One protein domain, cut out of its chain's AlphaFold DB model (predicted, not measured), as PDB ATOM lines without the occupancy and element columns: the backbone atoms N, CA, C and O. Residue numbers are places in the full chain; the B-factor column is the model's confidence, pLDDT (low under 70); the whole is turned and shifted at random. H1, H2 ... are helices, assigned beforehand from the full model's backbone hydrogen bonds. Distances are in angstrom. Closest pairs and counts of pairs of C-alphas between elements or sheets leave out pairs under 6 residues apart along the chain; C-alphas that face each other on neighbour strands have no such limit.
ATOM      1  N   GLN A 333     -36.935  -0.434  10.260       77.62
ATOM      2  CA  GLN A 333     -36.526  -0.701   8.880       77.62
ATOM      3  C   GLN A 333     -35.082  -0.251   8.639       77.62
ATOM      4  O   GLN A 333     -34.627   0.735   9.222       77.62
ATOM      5  N   ILE A 334     -34.376  -0.970   7.768       81.62
ATOM      6  CA  ILE A 334     -33.062  -0.564   7.257       81.62
ATOM      7  C   ILE A 334     -33.266   0.371   6.056       81.62
ATOM      8  O   ILE A 334     -34.098   0.098   5.191       81.62
ATOM      9  N   GLU A 335     -32.493   1.458   5.977       77.62
ATOM     10  CA  GLU A 335     -32.461   2.319   4.789       77.62
ATOM     11  C   GLU A 335     -31.889   1.552   3.587       77.62
ATOM     12  O   GLU A 335     -30.745   1.094   3.613       77.62
ATOM     13  N   GLN A 336     -32.686   1.413   2.524       78.69
ATOM     14  CA  GLN A 336     -32.264   0.694   1.324       78.69
ATOM     15  C   GLN A 336     -31.393   1.570   0.412       78.69
ATOM     16  O   GLN A 336     -31.811   2.628  -0.056       78.69
ATOM     17  N   LYS A 337     -30.195   1.078   0.099       81.06
ATOM     18  CA  LYS A 337     -29.278   1.590  -0.920       81.06
ATOM     19  C   LYS A 337     -29.557   0.894  -2.256       81.06
ATOM     20  O   LYS A 337     -29.598  -0.337  -2.341       81.06
ATOM     21  N   SER A 338     -29.711   1.675  -3.321       76.38
ATOM     22  CA  SER A 338     -29.700   1.158  -4.694       76.38
ATOM     23  C   SER A 338     -28.273   0.828  -5.133       76.38
ATOM     24  O   SER A 338     -27.333   1.533  -4.767       76.38
ATOM     25  N   LEU A 339     -28.109  -0.195  -5.973       79.00
ATOM     26  CA  LEU A 339     -26.822  -0.477  -6.613       79.00
ATOM     27  C   LEU A 339     -26.414   0.693  -7.524       79.00
ATOM     28  O   LEU A 339     -27.174   1.090  -8.410       79.00
ATOM     29  N   ASN A 340     -25.220   1.247  -7.303       63.56
ATOM     30  CA  ASN A 340     -24.682   2.332  -8.121       63.56
ATOM     31  C   ASN A 340     -24.284   1.823  -9.514       63.56
ATOM     32  O   ASN A 340     -23.634   0.793  -9.655       63.56
ATOM     33  N   LEU A 341     -24.632   2.590 -10.551       56.56
ATOM     34  CA  LEU A 341     -24.277   2.306 -11.950       56.56
ATOM     35  C   LEU A 341     -22.881   2.837 -12.341       56.56
ATOM     36  O   LEU A 341     -22.519   2.781 -13.511       56.56
ATOM     37  N   ASN A 342     -22.099   3.348 -11.383       59.03
ATOM     38  CA  ASN A 342     -20.831   4.052 -11.635       59.03
ATOM     39  C   ASN A 342     -19.592   3.135 -11.650       59.03
ATOM     40  O   ASN A 342     -18.469   3.637 -11.660       59.03
ATOM     41  N   GLY A 343     -19.775   1.813 -11.618       60.19
ATOM     42  CA  GLY A 343     -18.669   0.857 -11.675       60.19
ATOM     43  C   GLY A 343     -17.930   0.921 -13.011       60.19
ATOM     44  O   GLY A 343     -18.551   0.951 -14.075       60.19
ATOM     45  N   ILE A 344     -16.600   0.941 -12.956       63.94
ATOM     46  CA  ILE A 344     -15.739   0.977 -14.141       63.94
ATOM     47  C   ILE A 344     -15.547  -0.458 -14.642       63.94
ATOM     48  O   ILE A 344     -15.089  -1.327 -13.901       63.94
ATOM     49  N   ASP A 345     -15.889  -0.709 -15.906       64.31
ATOM     50  CA  ASP A 345     -15.659  -2.006 -16.539       64.31
ATOM     51  C   ASP A 345     -14.160  -2.277 -16.733       64.31
ATOM     52  O   ASP A 345     -13.397  -1.409 -17.158       64.31
ATOM     53  N   LEU A 346     -13.745  -3.516 -16.470       69.31
ATOM     54  CA  LEU A 346     -12.357  -3.948 -16.637       69.31
ATOM     55  C   LEU A 346     -11.903  -3.877 -18.098       69.31
ATOM     56  O   LEU A 346     -12.595  -4.348 -19.010       69.31
ATOM     57  N   SER A 347     -10.674  -3.406 -18.305       77.06
ATOM     58  CA  SER A 347      -9.992  -3.469 -19.594       77.06
ATOM     59  C   SER A 347      -9.745  -4.917 -20.037       77.06
ATOM     60  O   SER A 347      -9.673  -5.858 -19.242       77.06
ATOM     61  N   LEU A 348      -9.559  -5.114 -21.346       76.19
ATOM     62  CA  LEU A 348      -9.294  -6.437 -21.923       76.19
ATOM     63  C   LEU A 348      -8.014  -7.087 -21.354       76.19
ATOM     64  O   LEU A 348      -7.936  -8.312 -21.258       76.19
ATOM     65  N   SER A 349      -7.007  -6.285 -20.990       79.56
ATOM     66  CA  SER A 349      -5.772  -6.754 -20.352       79.56
ATOM     67  C   SER A 349      -6.004  -7.224 -18.918       79.56
ATOM     68  O   SER A 349      -5.543  -8.309 -18.569       79.56
ATOM     69  N   GLU A 350      -6.767  -6.472 -18.120       78.44
ATOM     70  CA  GLU A 350      -7.064  -6.838 -16.728       78.44
ATOM     71  C   GLU A 350      -7.912  -8.112 -16.663       78.44
ATOM     72  O   GLU A 350      -7.607  -9.008 -15.879       78.44
ATOM     73  N   LYS A 351      -8.906  -8.268 -17.553       81.50
ATOM     74  CA  LYS A 351      -9.705  -9.506 -17.653       81.50
ATOM     75  C   LYS A 351      -8.837 -10.739 -17.937       81.50
ATOM     76  O   LYS A 351      -9.069 -11.805 -17.369       81.50
ATOM     77  N   LYS A 352      -7.813 -10.610 -18.792       83.81
ATOM     78  CA  LYS A 352      -6.859 -11.702 -19.067       83.81
ATOM     79  C   LYS A 352      -5.989 -12.015 -17.851       83.81
ATOM     80  O   LYS A 352      -5.804 -13.188 -17.540       83.81
ATOM     81  N   GLN A 353      -5.484 -10.992 -17.160       85.19
ATOM     82  CA  GLN A 353      -4.670 -11.171 -15.955       85.19
ATOM     83  C   GLN A 353      -5.477 -11.805 -14.810       85.19
ATOM     84  O   GLN A 353      -4.994 -12.747 -14.189       85.19
ATOM     85  N   LEU A 354      -6.731 -11.393 -14.598       85.12
ATOM     86  CA  LEU A 354      -7.647 -12.031 -13.641       85.12
ATOM     87  C   LEU A 354      -7.960 -13.490 -14.011       85.12
ATOM     88  O   LEU A 354      -8.043 -14.351 -13.135       85.12
ATOM     89  N   GLY A 355      -8.056 -13.802 -15.307       85.50
ATOM     90  CA  GLY A 355      -8.158 -15.183 -15.786       85.50
ATOM     91  C   GLY A 355      -6.961 -16.049 -15.370       85.50
ATOM     92  O   GLY A 355      -7.151 -17.190 -14.950       85.50
ATOM     93  N   VAL A 356      -5.743 -15.497 -15.420       88.38
ATOM     94  CA  VAL A 356      -4.525 -16.172 -14.936       88.38
ATOM     95  C   VAL A 356      -4.565 -16.344 -13.417       88.38
ATOM     96  O   VAL A 356      -4.352 -17.457 -12.943       88.38
ATOM     97  N   VAL A 357      -4.926 -15.298 -12.664       89.62
ATOM     98  CA  VAL A 357      -5.103 -15.361 -11.197       89.62
ATOM     99  C   VAL A 357      -6.060 -16.489 -10.807       89.62
ATOM    100  O   VAL A 357      -5.775 -17.257  -9.892       89.62
ATOM    101  N   LYS A 358      -7.178 -16.637 -11.526       87.12
ATOM    102  CA  LYS A 358      -8.156 -17.701 -11.277       87.12
ATOM    103  C   LYS A 358      -7.550 -19.097 -11.445       87.12
ATOM    104  O   LYS A 358      -7.792 -19.959 -10.605       87.12
ATOM    105  N   VAL A 359      -6.757 -19.322 -12.495       89.69
ATOM    106  CA  VAL A 359      -6.066 -20.605 -12.723       89.69
ATOM    107  C   VAL A 359      -4.990 -20.846 -11.659       89.69
ATOM    108  O   VAL A 359      -4.855 -21.962 -11.168       89.69
ATOM    109  N   MET A 360      -4.255 -19.806 -11.257       90.00
ATOM    110  CA  MET A 360      -3.255 -19.894 -10.186       90.00
ATOM    111  C   MET A 360      -3.897 -20.288  -8.849       90.00
ATOM    112  O   MET A 360      -3.443 -21.239  -8.215       90.00
ATOM    113  N   ALA A 361      -5.006 -19.644  -8.469       87.75
ATOM    114  CA  ALA A 361      -5.766 -19.988  -7.266       87.75
ATOM    115  C   ALA A 361      -6.307 -21.431  -7.308       87.75
ATOM    116  O   ALA A 361      -6.208 -22.154  -6.319       87.75
ATOM    117  N   GLN A 362      -6.805 -21.888  -8.465       88.56
ATOM    118  CA  GLN A 362      -7.262 -23.274  -8.663       88.56
ATOM    119  C   GLN A 362      -6.138 -24.313  -8.558       88.56
ATOM    120  O   GLN A 362      -6.405 -25.465  -8.234       88.56
ATOM    121  N   ASN A 363      -4.892 -23.916  -8.804       89.88
ATOM    122  CA  ASN A 363      -3.716 -24.768  -8.642       89.88
ATOM    123  C   ASN A 363      -3.037 -24.596  -7.268       89.88
ATOM    124  O   ASN A 363      -1.977 -25.172  -7.039       89.88
ATOM    125  N   GLY A 364      -3.624 -23.815  -6.351       87.62
ATOM    126  CA  GLY A 364      -3.093 -23.578  -5.003       87.62
ATOM    127  C   GLY A 364      -1.918 -22.593  -4.925       87.62
ATOM    128  O   GLY A 364      -1.296 -22.467  -3.871       87.62
ATOM    129  N   LEU A 365      -1.615 -21.875  -6.011       92.00
ATOM    130  CA  LEU A 365      -0.528 -20.891  -6.103       92.00
ATOM    131  C   LEU A 365      -0.982 -19.524  -5.561       92.00
ATOM    132  O   LEU A 365      -1.120 -18.550  -6.301       92.00
ATOM    133  N   PHE A 366      -1.285 -19.463  -4.264       91.44
ATOM    134  CA  PHE A 366      -1.900 -18.284  -3.642       91.44
ATOM    135  C   PHE A 366      -0.958 -17.078  -3.538       91.44
ATOM    136  O   PHE A 366      -1.394 -15.953  -3.763       91.44
ATOM    137  N   ASP A 367       0.322 -17.291  -3.232       90.75
ATOM    138  CA  ASP A 367       1.266 -16.185  -3.023       90.75
ATOM    139  C   ASP A 367       1.548 -15.443  -4.344       90.75
ATOM    140  O   ASP A 367       1.404 -14.223  -4.421       90.75
ATOM    141  N   GLU A 368       1.807 -16.190  -5.422       90.44
ATOM    142  CA  GLU A 368       1.997 -15.652  -6.778       90.44
ATOM    143  C   GLU A 368       0.735 -14.934  -7.291       90.44
ATOM    144  O   GLU A 368       0.806 -13.855  -7.884       90.44
ATOM    145  N   ALA A 369      -0.443 -15.509  -7.019       90.94
ATOM    146  CA  ALA A 369      -1.720 -14.885  -7.339       90.94
ATOM    147  C   ALA A 369      -1.922 -13.565  -6.571       90.94
ATOM    148  O   ALA A 369      -2.451 -12.607  -7.138       90.94
ATOM    149  N   SER A 370      -1.483 -13.490  -5.308       91.31
ATOM    150  CA  SER A 370      -1.563 -12.275  -4.490       91.31
ATOM    151  C   SER A 370      -0.680 -11.155  -5.039       91.31
ATOM    152  O   SER A 370      -1.143 -10.020  -5.139       91.31
ATOM    153  N   GLU A 371       0.560 -11.455  -5.439       91.56
ATOM    154  CA  GLU A 371       1.470 -10.460  -6.027       91.56
ATOM    155  C   GLU A 371       0.918  -9.885  -7.338       91.56
ATOM    156  O   GLU A 371       0.937  -8.668  -7.565       91.56
ATOM    157  N   LEU A 372       0.368 -10.751  -8.196       89.69
ATOM    158  CA  LEU A 372      -0.259 -10.318  -9.440       89.69
ATOM    159  C   LEU A 372      -1.478  -9.426  -9.161       89.69
ATOM    160  O   LEU A 372      -1.626  -8.381  -9.797       89.69
ATOM    161  N   LEU A 373      -2.310  -9.774  -8.176       90.69
ATOM    162  CA  LEU A 373      -3.447  -8.952  -7.748       90.69
ATOM    163  C   LEU A 373      -3.022  -7.597  -7.174       90.69
ATOM    164  O   LEU A 373      -3.677  -6.597  -7.460       90.69
ATOM    165  N   ASP A 374      -1.920  -7.526  -6.426       90.50
ATOM    166  CA  ASP A 374      -1.376  -6.257  -5.931       90.50
ATOM    167  C   ASP A 374      -0.962  -5.333  -7.080       90.50
ATOM    168  O   ASP A 374      -1.222  -4.128  -7.030       90.50
ATOM    169  N   SER A 375      -0.384  -5.887  -8.152       87.75
ATOM    170  CA  SER A 375      -0.055  -5.112  -9.353       87.75
ATOM    171  C   SER A 375      -1.304  -4.578 -10.070       87.75
ATOM    172  O   SER A 375      -1.316  -3.417 -10.489       87.75
ATOM    173  N   ILE A 376      -2.373  -5.384 -10.142       87.00
ATOM    174  CA  ILE A 376      -3.651  -5.013 -10.768       87.00
ATOM    175  C   ILE A 376      -4.347  -3.925  -9.944       87.00
ATOM    176  O   ILE A 376      -4.731  -2.900 -10.496       87.00
ATOM    177  N   ILE A 377      -4.454  -4.096  -8.622       88.00
ATOM    178  CA  ILE A 377      -5.098  -3.118  -7.728       88.00
ATOM    179  C   ILE A 377      -4.298  -1.811  -7.678       88.00
ATOM    180  O   ILE A 377      -4.879  -0.733  -7.595       88.00
ATOM    181  N   LYS A 378      -2.963  -1.862  -7.778       87.75
ATOM    182  CA  LYS A 378      -2.138  -0.649  -7.872       87.75
ATOM    183  C   LYS A 378      -2.384   0.124  -9.170       87.75
ATOM    184  O   LYS A 378      -2.334   1.351  -9.156       87.75
ATOM    185  N   ALA A 379      -2.613  -0.579 -10.280       84.44
ATOM    186  CA  ALA A 379      -2.934   0.036 -11.565       84.44
ATOM    187  C   ALA A 379      -4.381   0.557 -11.615       84.44
ATOM    188  O   ALA A 379      -4.631   1.601 -12.214       84.44
ATOM    189  N   ASN A 380      -5.307  -0.146 -10.960       83.19
ATOM    190  CA  ASN A 380      -6.724   0.187 -10.897       83.19
ATOM    191  C   ASN A 380      -7.286  -0.061  -9.480       83.19
ATOM    192  O   ASN A 380      -7.793  -1.153  -9.190       83.19
ATOM    193  N   PRO A 381      -7.217   0.950  -8.591       84.25
ATOM    194  CA  PRO A 381      -7.673   0.839  -7.200       84.25
ATOM    195  C   PRO A 381      -9.181   0.611  -7.036       84.25
ATOM    196  O   PRO A 381      -9.635   0.240  -5.951       84.25
ATOM    197  N   ASP A 382      -9.953   0.827  -8.101       82.69
ATOM    198  CA  ASP A 382     -11.406   0.680  -8.102       82.69
ATOM    199  C   ASP A 382     -11.875  -0.653  -8.710       82.69
ATOM    200  O   ASP A 382     -13.071  -0.906  -8.832       82.69
ATOM    201  N   SER A 383     -10.940  -1.556  -9.030       86.94
ATOM    202  CA  SER A 383     -11.237  -2.892  -9.555       86.94
ATOM    203  C   SER A 383     -11.871  -3.814  -8.502       86.94
ATOM    204  O   SER A 383     -11.187  -4.539  -7.773       86.94
ATOM    205  N   ALA A 384     -13.206  -3.810  -8.431       87.50
ATOM    206  CA  ALA A 384     -13.975  -4.636  -7.497       87.50
ATOM    207  C   ALA A 384     -13.733  -6.146  -7.674       87.50
ATOM    208  O   ALA A 384     -13.639  -6.879  -6.689       87.50
ATOM    209  N   GLU A 385     -13.567  -6.618  -8.915       88.75
ATOM    210  CA  GLU A 385     -13.286  -8.033  -9.189       88.75
ATOM    211  C   GLU A 385     -11.902  -8.442  -8.666       88.75
ATOM    212  O   GLU A 385     -11.777  -9.477  -8.008       88.75
ATOM    213  N   ALA A 386     -10.869  -7.608  -8.853       88.12
ATOM    214  CA  ALA A 386      -9.542  -7.876  -8.294       88.12
ATOM    215  C   ALA A 386      -9.551  -7.862  -6.757       88.12
ATOM    216  O   ALA A 386      -8.936  -8.725  -6.128       88.12
ATOM    217  N   MET A 387     -10.294  -6.939  -6.139       90.31
ATOM    218  CA  MET A 387     -10.488  -6.916  -4.686       90.31
ATOM    219  C   MET A 387     -11.177  -8.190  -4.169       90.31
ATOM    220  O   MET A 387     -10.751  -8.745  -3.154       90.31
ATOM    221  N   MET A 388     -12.179  -8.704  -4.889       91.88
ATOM    222  CA  MET A 388     -12.851  -9.961  -4.541       91.88
ATOM    223  C   MET A 388     -11.912 -11.170  -4.660       91.88
ATOM    224  O   MET A 388     -11.825 -11.986  -3.742       91.88
ATOM    225  N   TYR A 389     -11.135 -11.268  -5.743       91.00
ATOM    226  CA  TYR A 389     -10.128 -12.324  -5.888       91.00
ATOM    227  C   TYR A 389      -9.036 -12.241  -4.818       91.00
ATOM    228  O   TYR A 389      -8.556 -13.275  -4.352       91.00
ATOM    229  N   LYS A 390      -8.690 -11.035  -4.358       92.38
ATOM    230  CA  LYS A 390      -7.762 -10.849  -3.238       92.38
ATOM    231  C   LYS A 390      -8.315 -11.408  -1.929       92.38
ATOM    232  O   LYS A 390      -7.545 -11.971  -1.152       92.38
ATOM    233  N   LEU A 391      -9.629 -11.333  -1.699       93.56
ATOM    234  CA  LEU A 391     -10.265 -12.045  -0.585       93.56
ATOM    235  C   LEU A 391     -10.166 -13.563  -0.766       93.56
ATOM    236  O   LEU A 391      -9.738 -14.245   0.162       93.56
ATOM    237  N   PHE A 392     -10.482 -14.100  -1.949       93.00
ATOM    238  CA  PHE A 392     -10.372 -15.545  -2.196       93.00
ATOM    239  C   PHE A 392      -8.959 -16.070  -1.940       93.00
ATOM    240  O   PHE A 392      -8.794 -17.068  -1.244       93.00
ATOM    241  N   VAL A 393      -7.939 -15.361  -2.425       93.19
ATOM    242  CA  VAL A 393      -6.532 -15.719  -2.221       93.19
ATOM    243  C   VAL A 393      -6.138 -15.628  -0.745       93.19
ATOM    244  O   VAL A 393      -5.556 -16.576  -0.217       93.19
ATOM    245  N   LYS A 394      -6.510 -14.543  -0.045       93.19
ATOM    246  CA  LYS A 394      -6.232 -14.371   1.395       93.19
ATOM    247  C   LYS A 394      -6.788 -15.531   2.225       93.19
ATOM    248  O   LYS A 394      -6.114 -16.024   3.126       93.19
ATOM    249  N   TYR A 395      -8.005 -15.965   1.906       92.88
ATOM    250  CA  TYR A 395      -8.691 -17.064   2.583       92.88
ATOM    251  C   TYR A 395      -8.405 -18.442   1.966       92.88
ATOM    252  O   TYR A 395      -9.026 -19.425   2.359       92.88
ATOM    253  N   ARG A 396      -7.442 -18.531   1.036       91.94
ATOM    254  CA  ARG A 396      -7.011 -19.766   0.359       91.94
ATOM    255  C   ARG A 396      -8.159 -20.564  -0.273       91.94
ATOM    256  O   ARG A 396      -8.170 -21.792  -0.243       91.94
ATOM    257  N   ALA A 397      -9.124 -19.866  -0.862       90.75
ATOM    258  CA  ALA A 397     -10.251 -20.466  -1.560       90.75
ATOM    259  C   ALA A 397      -9.888 -20.775  -3.023       90.75
ATOM    260  O   ALA A 397      -9.589 -19.865  -3.799       90.75
ATOM    261  N   MET A 398      -9.940 -22.053  -3.408       88.00
ATOM    262  CA  MET A 398      -9.676 -22.496  -4.789       88.00
ATOM    263  C   MET A 398     -10.890 -22.232  -5.690       88.00
ATOM    264  O   MET A 398     -10.765 -21.898  -6.872       88.00
ATOM    265  N   HIS A 399     -12.081 -22.332  -5.101       88.81
ATOM    266  CA  HIS A 399     -13.361 -22.033  -5.717       88.81
ATOM    267  C   HIS A 399     -14.217 -21.140  -4.811       88.81
ATOM    268  O   HIS A 399     -14.060 -21.102  -3.592       88.81
ATOM    269  N   VAL A 400     -15.208 -20.470  -5.407       89.19
ATOM    270  CA  VAL A 400     -16.210 -19.679  -4.667       89.19
ATOM    271  C   VAL A 400     -16.923 -20.528  -3.603       89.19
ATOM    272  O   VAL A 400     -17.207 -20.046  -2.510       89.19
ATOM    273  N   SER A 401     -17.164 -21.811  -3.892       90.94
ATOM    274  CA  SER A 401     -17.761 -22.762  -2.945       90.94
ATOM    275  C   SER A 401     -16.930 -22.987  -1.687       90.94
ATOM    276  O   SER A 401     -17.499 -23.352  -0.660       90.94
ATOM    277  N   ASP A 402     -15.613 -22.806  -1.772       91.88
ATOM    278  CA  ASP A 402     -14.695 -22.988  -0.648       91.88
ATOM    279  C   ASP A 402     -14.690 -21.724   0.205       91.88
ATOM    280  O   ASP A 402     -14.788 -21.801   1.426       91.88
ATOM    281  N   PHE A 403     -14.694 -20.558  -0.451       94.25
ATOM    282  CA  PHE A 403     -14.789 -19.265   0.222       94.25
ATOM    283  C   PHE A 403     -16.063 -19.146   1.059       94.25
ATOM    284  O   PHE A 403     -16.015 -18.717   2.202       94.25
ATOM    285  N   VAL A 404     -17.205 -19.577   0.524       94.62
ATOM    286  CA  VAL A 404     -18.487 -19.545   1.245       94.62
ATOM    287  C   VAL A 404     -18.487 -20.444   2.494       94.62
ATOM    288  O   VAL A 404     -19.304 -20.241   3.385       94.62
ATOM    289  N   LYS A 405     -17.575 -21.419   2.592       94.50
ATOM    290  CA  LYS A 405     -17.513 -22.403   3.684       94.50
ATOM    291  C   LYS A 405     -16.451 -22.101   4.746       94.50
ATOM    292  O   LYS A 405     -16.220 -22.947   5.603       94.50
ATOM    293  N   ILE A 406     -15.797 -20.942   4.701       94.50
ATOM    294  CA  ILE A 406     -14.774 -20.582   5.695       94.50
ATOM    295  C   ILE A 406     -15.382 -20.370   7.089       94.50
ATOM    296  O   ILE A 406     -16.523 -19.927   7.226       94.50
ATOM    297  N   ASP A 407     -14.581 -20.635   8.122       93.19
ATOM    298  CA  ASP A 407     -15.033 -20.603   9.520       93.19
ATOM    299  C   ASP A 407     -14.962 -19.210  10.177       93.19
ATOM    300  O   ASP A 407     -15.531 -18.986  11.244       93.19
ATOM    301  N   SER A 408     -14.248 -18.259   9.567       93.25
ATOM    302  CA  SER A 408     -14.091 -16.891  10.081       93.25
ATOM    303  C   SER A 408     -13.882 -15.887   8.954       93.25
ATOM    304  O   SER A 408     -13.280 -16.211   7.930       93.25
ATOM    305  N   PHE A 409     -14.354 -14.660   9.161       94.69
ATOM    306  CA  PHE A 409     -14.257 -13.570   8.203       94.69
ATOM    307  C   PHE A 409     -14.141 -12.218   8.920       94.69
ATOM    308  O   PHE A 409     -15.126 -11.654   9.385       94.69
ATOM    309  N   SER A 410     -12.919 -11.689   8.995       90.50
ATOM    310  CA  SER A 410     -12.596 -10.445   9.703       90.50
ATOM    311  C   SER A 410     -12.539  -9.212   8.797       90.50
ATOM    312  O   SER A 410     -12.319  -8.111   9.289       90.50
ATOM    313  N   ASP A 411     -12.728  -9.373   7.484       92.50
ATOM    314  CA  ASP A 411     -12.689  -8.284   6.502       92.50
ATOM    315  C   ASP A 411     -14.099  -7.811   6.078       92.50
ATOM    316  O   ASP A 411     -14.318  -7.528   4.898       92.50
ATOM    317  N   SER A 412     -15.062  -7.722   7.008       88.81
ATOM    318  CA  SER A 412     -16.435  -7.246   6.723       88.81
ATOM    319  C   SER A 412     -16.456  -5.905   5.992       88.81
ATOM    320  O   SER A 412     -17.170  -5.754   5.006       88.81
ATOM    321  N   ASP A 413     -15.589  -4.978   6.392       87.94
ATOM    322  CA  ASP A 413     -15.522  -3.623   5.835       87.94
ATOM    323  C   ASP A 413     -15.155  -3.624   4.340       87.94
ATOM    324  O   ASP A 413     -15.599  -2.767   3.574       87.94
ATOM    325  N   LYS A 414     -14.400  -4.637   3.885       90.69
ATOM    326  CA  LYS A 414     -14.050  -4.787   2.465       90.69
ATOM    327  C   LYS A 414     -15.241  -5.205   1.612       90.69
ATOM    328  O   LYS A 414     -15.230  -4.951   0.410       90.69
ATOM    329  N   ALA A 415     -16.260  -5.837   2.196       90.25
ATOM    330  CA  ALA A 415     -17.461  -6.208   1.457       90.25
ATOM    331  C   ALA A 415     -18.207  -4.959   0.967       90.25
ATOM    332  O   ALA A 415     -18.559  -4.889  -0.209       90.25
ATOM    333  N   GLU A 416     -18.379  -3.941   1.821       87.81
ATOM    334  CA  GLU A 416     -19.012  -2.677   1.416       87.81
ATOM    335  C   GLU A 416     -18.178  -1.939   0.360       87.81
ATOM    336  O   GLU A 416     -18.735  -1.450  -0.627       87.81
ATOM    337  N   GLU A 417     -16.849  -1.925   0.512       89.50
ATOM    338  CA  GLU A 417     -15.947  -1.340  -0.484       89.50
ATOM    339  C   GLU A 417     -16.123  -2.004  -1.859       89.50
ATOM    340  O   GLU A 417     -16.360  -1.308  -2.850       89.50
ATOM    341  N   ILE A 418     -16.090  -3.342  -1.916       90.56
ATOM    342  CA  ILE A 418     -16.270  -4.112  -3.156       90.56
ATOM    343  C   ILE A 418     -17.629  -3.800  -3.789       90.56
ATOM    344  O   ILE A 418     -17.688  -3.497  -4.982       90.56
ATOM    345  N   ILE A 419     -18.715  -3.828  -3.011       89.31
ATOM    346  CA  ILE A 419     -20.071  -3.586  -3.527       89.31
ATOM    347  C   ILE A 419     -20.191  -2.165  -4.096       89.31
ATOM    348  O   ILE A 419     -20.721  -1.990  -5.191       89.31
ATOM    349  N   SER A 420     -19.659  -1.158  -3.398       85.81
ATOM    350  CA  SER A 420     -19.769   0.252  -3.805       85.81
ATOM    351  C   SER A 420     -19.033   0.593  -5.108       85.81
ATOM    352  O   SER A 420     -19.455   1.502  -5.825       85.81
ATOM    353  N   LYS A 421     -17.960  -0.146  -5.420       86.31
ATOM    354  CA  LYS A 421     -17.109   0.036  -6.609       86.31
ATOM    355  C   LYS A 421     -17.467  -0.897  -7.773       86.31
ATOM    356  O   LYS A 421     -16.902  -0.787  -8.860       86.31
ATOM    357  N   SER A 422     -18.391  -1.830  -7.561       84.56
ATOM    358  CA  SER A 422     -18.802  -2.809  -8.569       84.56
ATOM    359  C   SER A 422     -19.715  -2.199  -9.634       84.56
ATOM    360  O   SER A 422     -20.527  -1.318  -9.352       84.56
ATOM    361  N   ASN A 423     -19.645  -2.719 -10.865       85.00
ATOM    362  CA  ASN A 423     -20.744  -2.550 -11.819       85.00
ATOM    363  C   ASN A 423     -21.968  -3.371 -11.353       85.00
ATOM    364  O   ASN A 423     -21.861  -4.231 -10.474       85.00
ATOM    365  N   LYS A 424     -23.145  -3.116 -11.935       83.31
ATOM    366  CA  LYS A 424     -24.403  -3.734 -11.481       83.31
ATOM    367  C   LYS A 424     -24.362  -5.270 -11.501       83.31
ATOM    368  O   LYS A 424     -24.777  -5.890 -10.525       83.31
ATOM    369  N   ASP A 425     -23.847  -5.872 -12.572       84.19
ATOM    370  CA  ASP A 425     -23.856  -7.329 -12.763       84.19
ATOM    371  C   ASP A 425     -22.898  -8.043 -11.795       84.19
ATOM    372  O   ASP A 425     -23.234  -9.070 -11.194       84.19
ATOM    373  N   PHE A 426     -21.708  -7.471 -11.588       87.88
ATOM    374  CA  PHE A 426     -20.743  -8.007 -10.636       87.88
ATOM    375  C   PHE A 426     -21.191  -7.783  -9.188       87.88
ATOM    376  O   PHE A 426     -21.030  -8.684  -8.367       87.88
ATOM    377  N   ALA A 427     -21.823  -6.645  -8.875       88.94
ATOM    378  CA  ALA A 427     -22.342  -6.364  -7.537       88.94
ATOM    379  C   ALA A 427     -23.370  -7.413  -7.088       88.94
ATOM    380  O   ALA A 427     -23.307  -7.885  -5.955       88.94
ATOM    381  N   VAL A 428     -24.279  -7.821  -7.986       90.38
ATOM    382  CA  VAL A 428     -25.247  -8.903  -7.721       90.38
ATOM    383  C   VAL A 428     -24.522 -10.210  -7.396       90.38
ATOM    384  O   VAL A 428     -24.826 -10.848  -6.389       90.38
ATOM    385  N   SER A 429     -23.514 -10.568  -8.195       90.94
ATOM    386  CA  SER A 429     -22.722 -11.787  -7.987       90.94
ATOM    387  C   SER A 429     -21.937 -11.754  -6.667       90.94
ATOM    388  O   SER A 429     -21.910 -12.741  -5.933       90.94
ATOM    389  N   ALA A 430     -21.313 -10.622  -6.336       92.44
ATOM    390  CA  ALA A 430     -20.569 -10.440  -5.093       92.44
ATOM    391  C   ALA A 430     -21.492 -10.514  -3.868       92.44
ATOM    392  O   ALA A 430     -21.170 -11.207  -2.901       92.44
ATOM    393  N   LEU A 431     -22.662  -9.869  -3.928       93.81
ATOM    394  CA  LEU A 431     -23.688  -9.961  -2.889       93.81
ATOM    395  C   LEU A 431     -24.124 -11.413  -2.676       93.81
ATOM    396  O   LEU A 431     -24.086 -11.876  -1.540       93.81
ATOM    397  N   ASP A 432     -24.457 -12.163  -3.731       94.44
ATOM    398  CA  ASP A 432     -24.847 -13.577  -3.613       94.44
ATOM    399  C   ASP A 432     -23.771 -14.422  -2.902       94.44
ATOM    400  O   ASP A 432     -24.093 -15.269  -2.060       94.44
ATOM    401  N   ILE A 433     -22.489 -14.163  -3.182       95.56
ATOM    402  CA  ILE A 433     -21.364 -14.837  -2.522       95.56
ATOM    403  C   ILE A 433     -21.281 -14.453  -1.041       95.56
ATOM    404  O   ILE A 433     -21.166 -15.340  -0.193       95.56
ATOM    405  N   PHE A 434     -21.375 -13.163  -0.704       96.56
ATOM    406  CA  PHE A 434     -21.328 -12.709   0.689       96.56
ATOM    407  C   PHE A 434     -22.537 -13.175   1.503       96.56
ATOM    408  O   PHE A 434     -22.374 -13.557   2.658       96.56
ATOM    409  N   TYR A 435     -23.733 -13.227   0.913       96.00
ATOM    410  CA  TYR A 435     -24.902 -13.832   1.551       96.00
ATOM    411  C   TYR A 435     -24.696 -15.331   1.794       96.00
ATOM    412  O   TYR A 435     -25.022 -15.824   2.873       96.00
ATOM    413  N   GLY A 436     -24.123 -16.055   0.825       95.50
ATOM    414  CA  GLY A 436     -23.740 -17.456   1.001       95.50
ATOM    415  C   GLY A 436     -22.773 -17.640   2.171       95.50
ATOM    416  O   GLY A 436     -23.009 -18.485   3.036       95.50
ATOM    417  N   LEU A 437     -21.720 -16.821   2.224       96.25
ATOM    418  CA  LEU A 437     -20.748 -16.819   3.314       96.25
ATOM    419  C   LEU A 437     -21.416 -16.513   4.661       96.25
ATOM    420  O   LEU A 437     -21.213 -17.243   5.627       96.25
ATOM    421  N   ALA A 438     -22.255 -15.477   4.723       96.56
ATOM    422  CA  ALA A 438     -22.981 -15.108   5.933       96.56
ATOM    423  C   ALA A 438     -23.840 -16.273   6.449       96.56
ATOM    424  O   ALA A 438     -23.819 -16.552   7.642       96.56
ATOM    425  N   VAL A 439     -24.532 -17.005   5.565       96.38
ATOM    426  CA  VAL A 439     -25.310 -18.204   5.931       96.38
ATOM    427  C   VAL A 439     -24.437 -19.276   6.591       96.38
ATOM    428  O   VAL A 439     -24.865 -19.860   7.585       96.38
ATOM    429  N   ASN A 440     -23.224 -19.525   6.086       95.50
ATOM    430  CA  ASN A 440     -22.290 -20.458   6.723       95.50
ATOM    431  C   ASN A 440     -21.817 -19.937   8.086       95.50
ATOM    432  O   ASN A 440     -21.887 -20.656   9.083       95.50
ATOM    433  N   LEU A 441     -21.400 -18.667   8.140       95.94
ATOM    434  CA  LEU A 441     -20.905 -18.014   9.353       95.94
ATOM    435  C   LEU A 441     -21.952 -17.979  10.467       95.94
ATOM    436  O   LEU A 441     -21.577 -18.076  11.629       95.94
ATOM    437  N   VAL A 442     -23.252 -17.921  10.152       95.56
ATOM    438  CA  VAL A 442     -24.295 -18.074  11.176       95.56
ATOM    439  C   VAL A 442     -24.056 -19.343  11.981       95.56
ATOM    440  O   VAL A 442     -24.068 -19.252  13.200       95.56
ATOM    441  N   ASP A 443     -23.769 -20.485  11.350       92.12
ATOM    442  CA  ASP A 443     -23.528 -21.752  12.048       92.12
ATOM    443  C   ASP A 443     -22.178 -21.740  12.805       92.12
ATOM    444  O   ASP A 443     -22.163 -22.024  14.010       92.12
ATOM    445  N   VAL A 444     -21.078 -21.331  12.158       93.62
ATOM    446  CA  VAL A 444     -19.699 -21.489  12.682       93.62
ATOM    447  C   VAL A 444     -19.153 -20.307  13.500       93.62
ATOM    448  O   VAL A 444     -18.473 -20.529  14.499       93.62
ATOM    449  N   ASN A 445     -19.474 -19.060  13.144       93.94
ATOM    450  CA  ASN A 445     -18.980 -17.849  13.810       93.94
ATOM    451  C   ASN A 445     -19.968 -16.673  13.672       93.94
ATOM    452  O   ASN A 445     -19.924 -15.863  12.744       93.94
ATOM    453  N   GLU A 446     -20.862 -16.572  14.653       92.50
ATOM    454  CA  GLU A 446     -21.987 -15.632  14.651       92.50
ATOM    455  C   GLU A 446     -21.559 -14.157  14.683       92.50
ATOM    456  O   GLU A 446     -22.242 -13.302  14.123       92.50
ATOM    457  N   LYS A 447     -20.415 -13.851  15.304       94.19
ATOM    458  CA  LYS A 447     -19.901 -12.480  15.394       94.19
ATOM    459  C   LYS A 447     -19.513 -11.947  14.014       94.19
ATOM    460  O   LYS A 447     -19.897 -10.833  13.662       94.19
ATOM    461  N   ASP A 448     -18.801 -12.757  13.239       94.62
ATOM    462  CA  ASP A 448     -18.375 -12.394  11.887       94.62
ATOM    463  C   ASP A 448     -19.580 -12.325  10.938       94.62
ATOM    464  O   ASP A 448     -19.659 -11.425  10.103       94.62
ATOM    465  N   ALA A 449     -20.575 -13.208  11.120       95.81
ATOM    466  CA  ALA A 449     -21.842 -13.120  10.397       95.81
ATOM    467  C   ALA A 449     -22.536 -11.770  10.641       95.81
ATOM    468  O   ALA A 449     -22.935 -11.099   9.693       95.81
ATOM    469  N   LEU A 450     -22.654 -11.342  11.904       94.25
ATOM    470  CA  LEU A 450     -23.287 -10.069  12.258       94.25
ATOM    471  C   LEU A 450     -22.558  -8.862  11.662       94.25
ATOM    472  O   LEU A 450     -23.240  -7.945  11.201       94.25
ATOM    473  N   ALA A 451     -21.222  -8.863  11.662       94.56
ATOM    474  CA  ALA A 451     -20.418  -7.793  11.074       94.56
ATOM    475  C   ALA A 451     -20.585  -7.732   9.548       94.56
ATOM    476  O   ALA A 451     -20.820  -6.665   8.990       94.56
ATOM    477  N   LEU A 452     -20.555  -8.881   8.866       95.38
ATOM    478  CA  LEU A 452     -20.782  -8.943   7.421       95.38
ATOM    479  C   LEU A 452     -22.200  -8.487   7.034       95.38
ATOM    480  O   LEU A 452     -22.382  -7.829   6.011       95.38
ATOM    481  N   LEU A 453     -23.207  -8.799   7.858       95.06
ATOM    482  CA  LEU A 453     -24.594  -8.385   7.627       95.06
ATOM    483  C   LEU A 453     -24.785  -6.863   7.633       95.06
ATOM    484  O   LEU A 453     -25.631  -6.385   6.879       95.06
ATOM    485  N   ASP A 454     -24.004  -6.108   8.418       91.88
ATOM    486  CA  ASP A 454     -24.037  -4.634   8.384       91.88
ATOM    487  C   ASP A 454     -23.679  -4.091   6.999       91.88
ATOM    488  O   ASP A 454     -24.284  -3.127   6.531       91.88
ATOM    489  N   SER A 455     -22.735  -4.745   6.324       91.31
ATOM    490  CA  SER A 455     -22.239  -4.318   5.018       91.31
ATOM    491  C   SER A 455     -23.163  -4.708   3.863       91.31
ATOM    492  O   SER A 455     -23.186  -4.008   2.853       91.31
ATOM    493  N   ILE A 456     -23.915  -5.813   3.972       92.62
ATOM    494  CA  ILE A 456     -24.672  -6.368   2.831       92.62
ATOM    495  C   ILE A 456     -26.186  -6.123   2.882       92.62
ATOM    496  O   ILE A 456     -26.790  -5.932   1.828       92.62
ATOM    497  N   LEU A 457     -26.811  -6.092   4.068       91.94
ATOM    498  CA  LEU A 457     -28.270  -5.925   4.202       91.94
ATOM    499  C   LEU A 457     -28.834  -4.602   3.652       91.94
ATOM    500  O   LEU A 457     -29.973  -4.629   3.183       91.94
ATOM    501  N   PRO A 458     -28.112  -3.461   3.673       90.75
ATOM    502  CA  PRO A 458     -28.640  -2.213   3.131       90.75
ATOM    503  C   PRO A 458     -28.928  -2.248   1.625       90.75
ATOM    504  O   PRO A 458     -29.632  -1.376   1.138       90.75
ATOM    505  N   TYR A 459     -28.402  -3.206   0.857       87.75
ATOM    506  CA  TYR A 459     -28.525  -3.195  -0.602       87.75
ATOM    507  C   TYR A 459     -29.781  -3.918  -1.109       87.75
ATOM    508  O   TYR A 459     -29.997  -5.100  -0.839       87.75
ATOM    509  N   SER A 460     -30.575  -3.227  -1.934       83.44
ATOM    510  CA  SER A 460     -31.760  -3.790  -2.600       83.44
ATOM    511  C   SER A 460     -31.439  -4.211  -4.040       83.44
ATOM    512  O   SER A 460     -30.986  -3.402  -4.853       83.44
ATOM    513  N   TYR A 461     -31.645  -5.494  -4.356       88.12
ATOM    514  CA  TYR A 461     -31.351  -6.112  -5.660       88.12
ATOM    515  C   TYR A 461     -32.240  -7.344  -5.920       88.12
ATOM    516  O   TYR A 461     -33.000  -7.767  -5.047       88.12
ATOM    517  N   GLU A 462     -32.144  -7.932  -7.115       85.19
ATOM    518  CA  GLU A 462     -33.044  -8.990  -7.611       85.19
ATOM    519  C   GLU A 462     -33.135 -10.218  -6.682       85.19
ATOM    520  O   GLU A 462     -34.238 -10.646  -6.344       85.19
ATOM    521  N   ASN A 463     -32.002 -10.719  -6.169       90.12
ATOM    522  CA  ASN A 463     -31.964 -11.899  -5.290       90.12
ATOM    523  C   ASN A 463     -32.088 -11.568  -3.789       90.12
ATOM    524  O   ASN A 463     -32.050 -12.478  -2.955       90.12
ATOM    525  N   SER A 464     -32.265 -10.291  -3.421       86.25
ATOM    526  CA  SER A 464     -32.276  -9.839  -2.018       86.25
ATOM    527  C   SER A 464     -33.292 -10.606  -1.162       86.25
ATOM    528  O   SER A 464     -32.926 -11.179  -0.137       86.25
ATOM    529  N   LYS A 465     -34.543 -10.727  -1.628       88.62
ATOM    530  CA  LYS A 465     -35.616 -11.466  -0.939       88.62
ATOM    531  C   LYS A 465     -35.258 -12.934  -0.696       88.62
ATOM    532  O   LYS A 465     -35.424 -13.431   0.416       88.62
TER     533      LYS A 465
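AT A GLANCE: This is residues 333 to 465 of the 919 residues of a protein of Acidaminococcus sp. CAG:917 (UniProt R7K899). Six helices make an up-and-down bundle in two triangular groups that sit next to each other, H5, H6 and H7 in one and H1, H2 and H3 in the other, joined through H3 and H5. The short H4 lies near H3 and H6, and residues 333 to 347, with no named element, run across the end of the bundle where H1, H3 and H6 begin. The printed part has 133 residues with seven named helices, H1 to H7 in chain order, and no named strand; the class is all helix. The whole is compact, with a radius of gyration of the C-alphas of 14.6 A, and spans 42 by 34 by 21 A.

IN THESE COORDINATES: The longest helix, H6, covers residues 424 to 444 and measures 30.4 A, from C-alpha 424 at (-24.403, -3.734, -11.481) to C-alpha 444 at (-19.699, -21.489, 12.682). Before it comes H5, residues 412 to 421, 15.2 A, and after it H7, residues 446 to 456, 15.3 A. H4 is residues 400 to 403, 5.1 A. H3 is residues 384 to 394, 15.3 A, and H2 residues 366 to 379, 20.0 A. H1, residues 348 to 362, measures 21.5 A and begins at C-alpha 348, (-9.294, -6.437, -21.923).

HOW THE PARTS SIT: H6 touches H7, the closest C-alphas being those of Ala 438 and Ala 449, 5.0 A apart; this hairpin has a shallow tilt of 16 degrees, opposite ways. H6 also touches H5, with its residues 427 to 434 alone, in a hairpin whose closest C-alphas are those of Ile 419 and Ala 427, 5.4 A. H5 touches H7 at Ser 412 and Leu 452, their closest C-alphas, 4.7 A. H5 and H3 are the hubs, touching three helices each; their closest C-alphas are those of Ala 384 and Ile 418, 4.9 A, at a shallow tilt of 26 degrees, opposite ways. H3 touches H2, a hairpin, with C-alphas 366 and 393 closest at 5.5 A. H1 and H2 are a hairpin too, closest at Val 357 and Ala 369, 5.2 A between C-alphas. H1 touches H3, the C-alphas of Ala 361 and Val 393 closest at 6.7 A. H4 is close to but not clearly touching H3 and H6. H1 and H6, for instance, are apart. Every O i to N i+4 pair is within hydrogen-bond range in H1, H2 and H3; the counts are 5 of 6 in H5, 16 of 17 in H6 and 6 of 7 in H7, and H4 is too short for such a pair.

THE WHOLE: The C-alphas of Gln 333 and Asn 363 are the two farthest apart, 44.3 A. The printed part has no cut, and no link is long. Residues 337 to 338 pair in parallel with residues 459 to 460. Mean pLDDT of the printed part is 87.9; residues 340 to 346 are under 70.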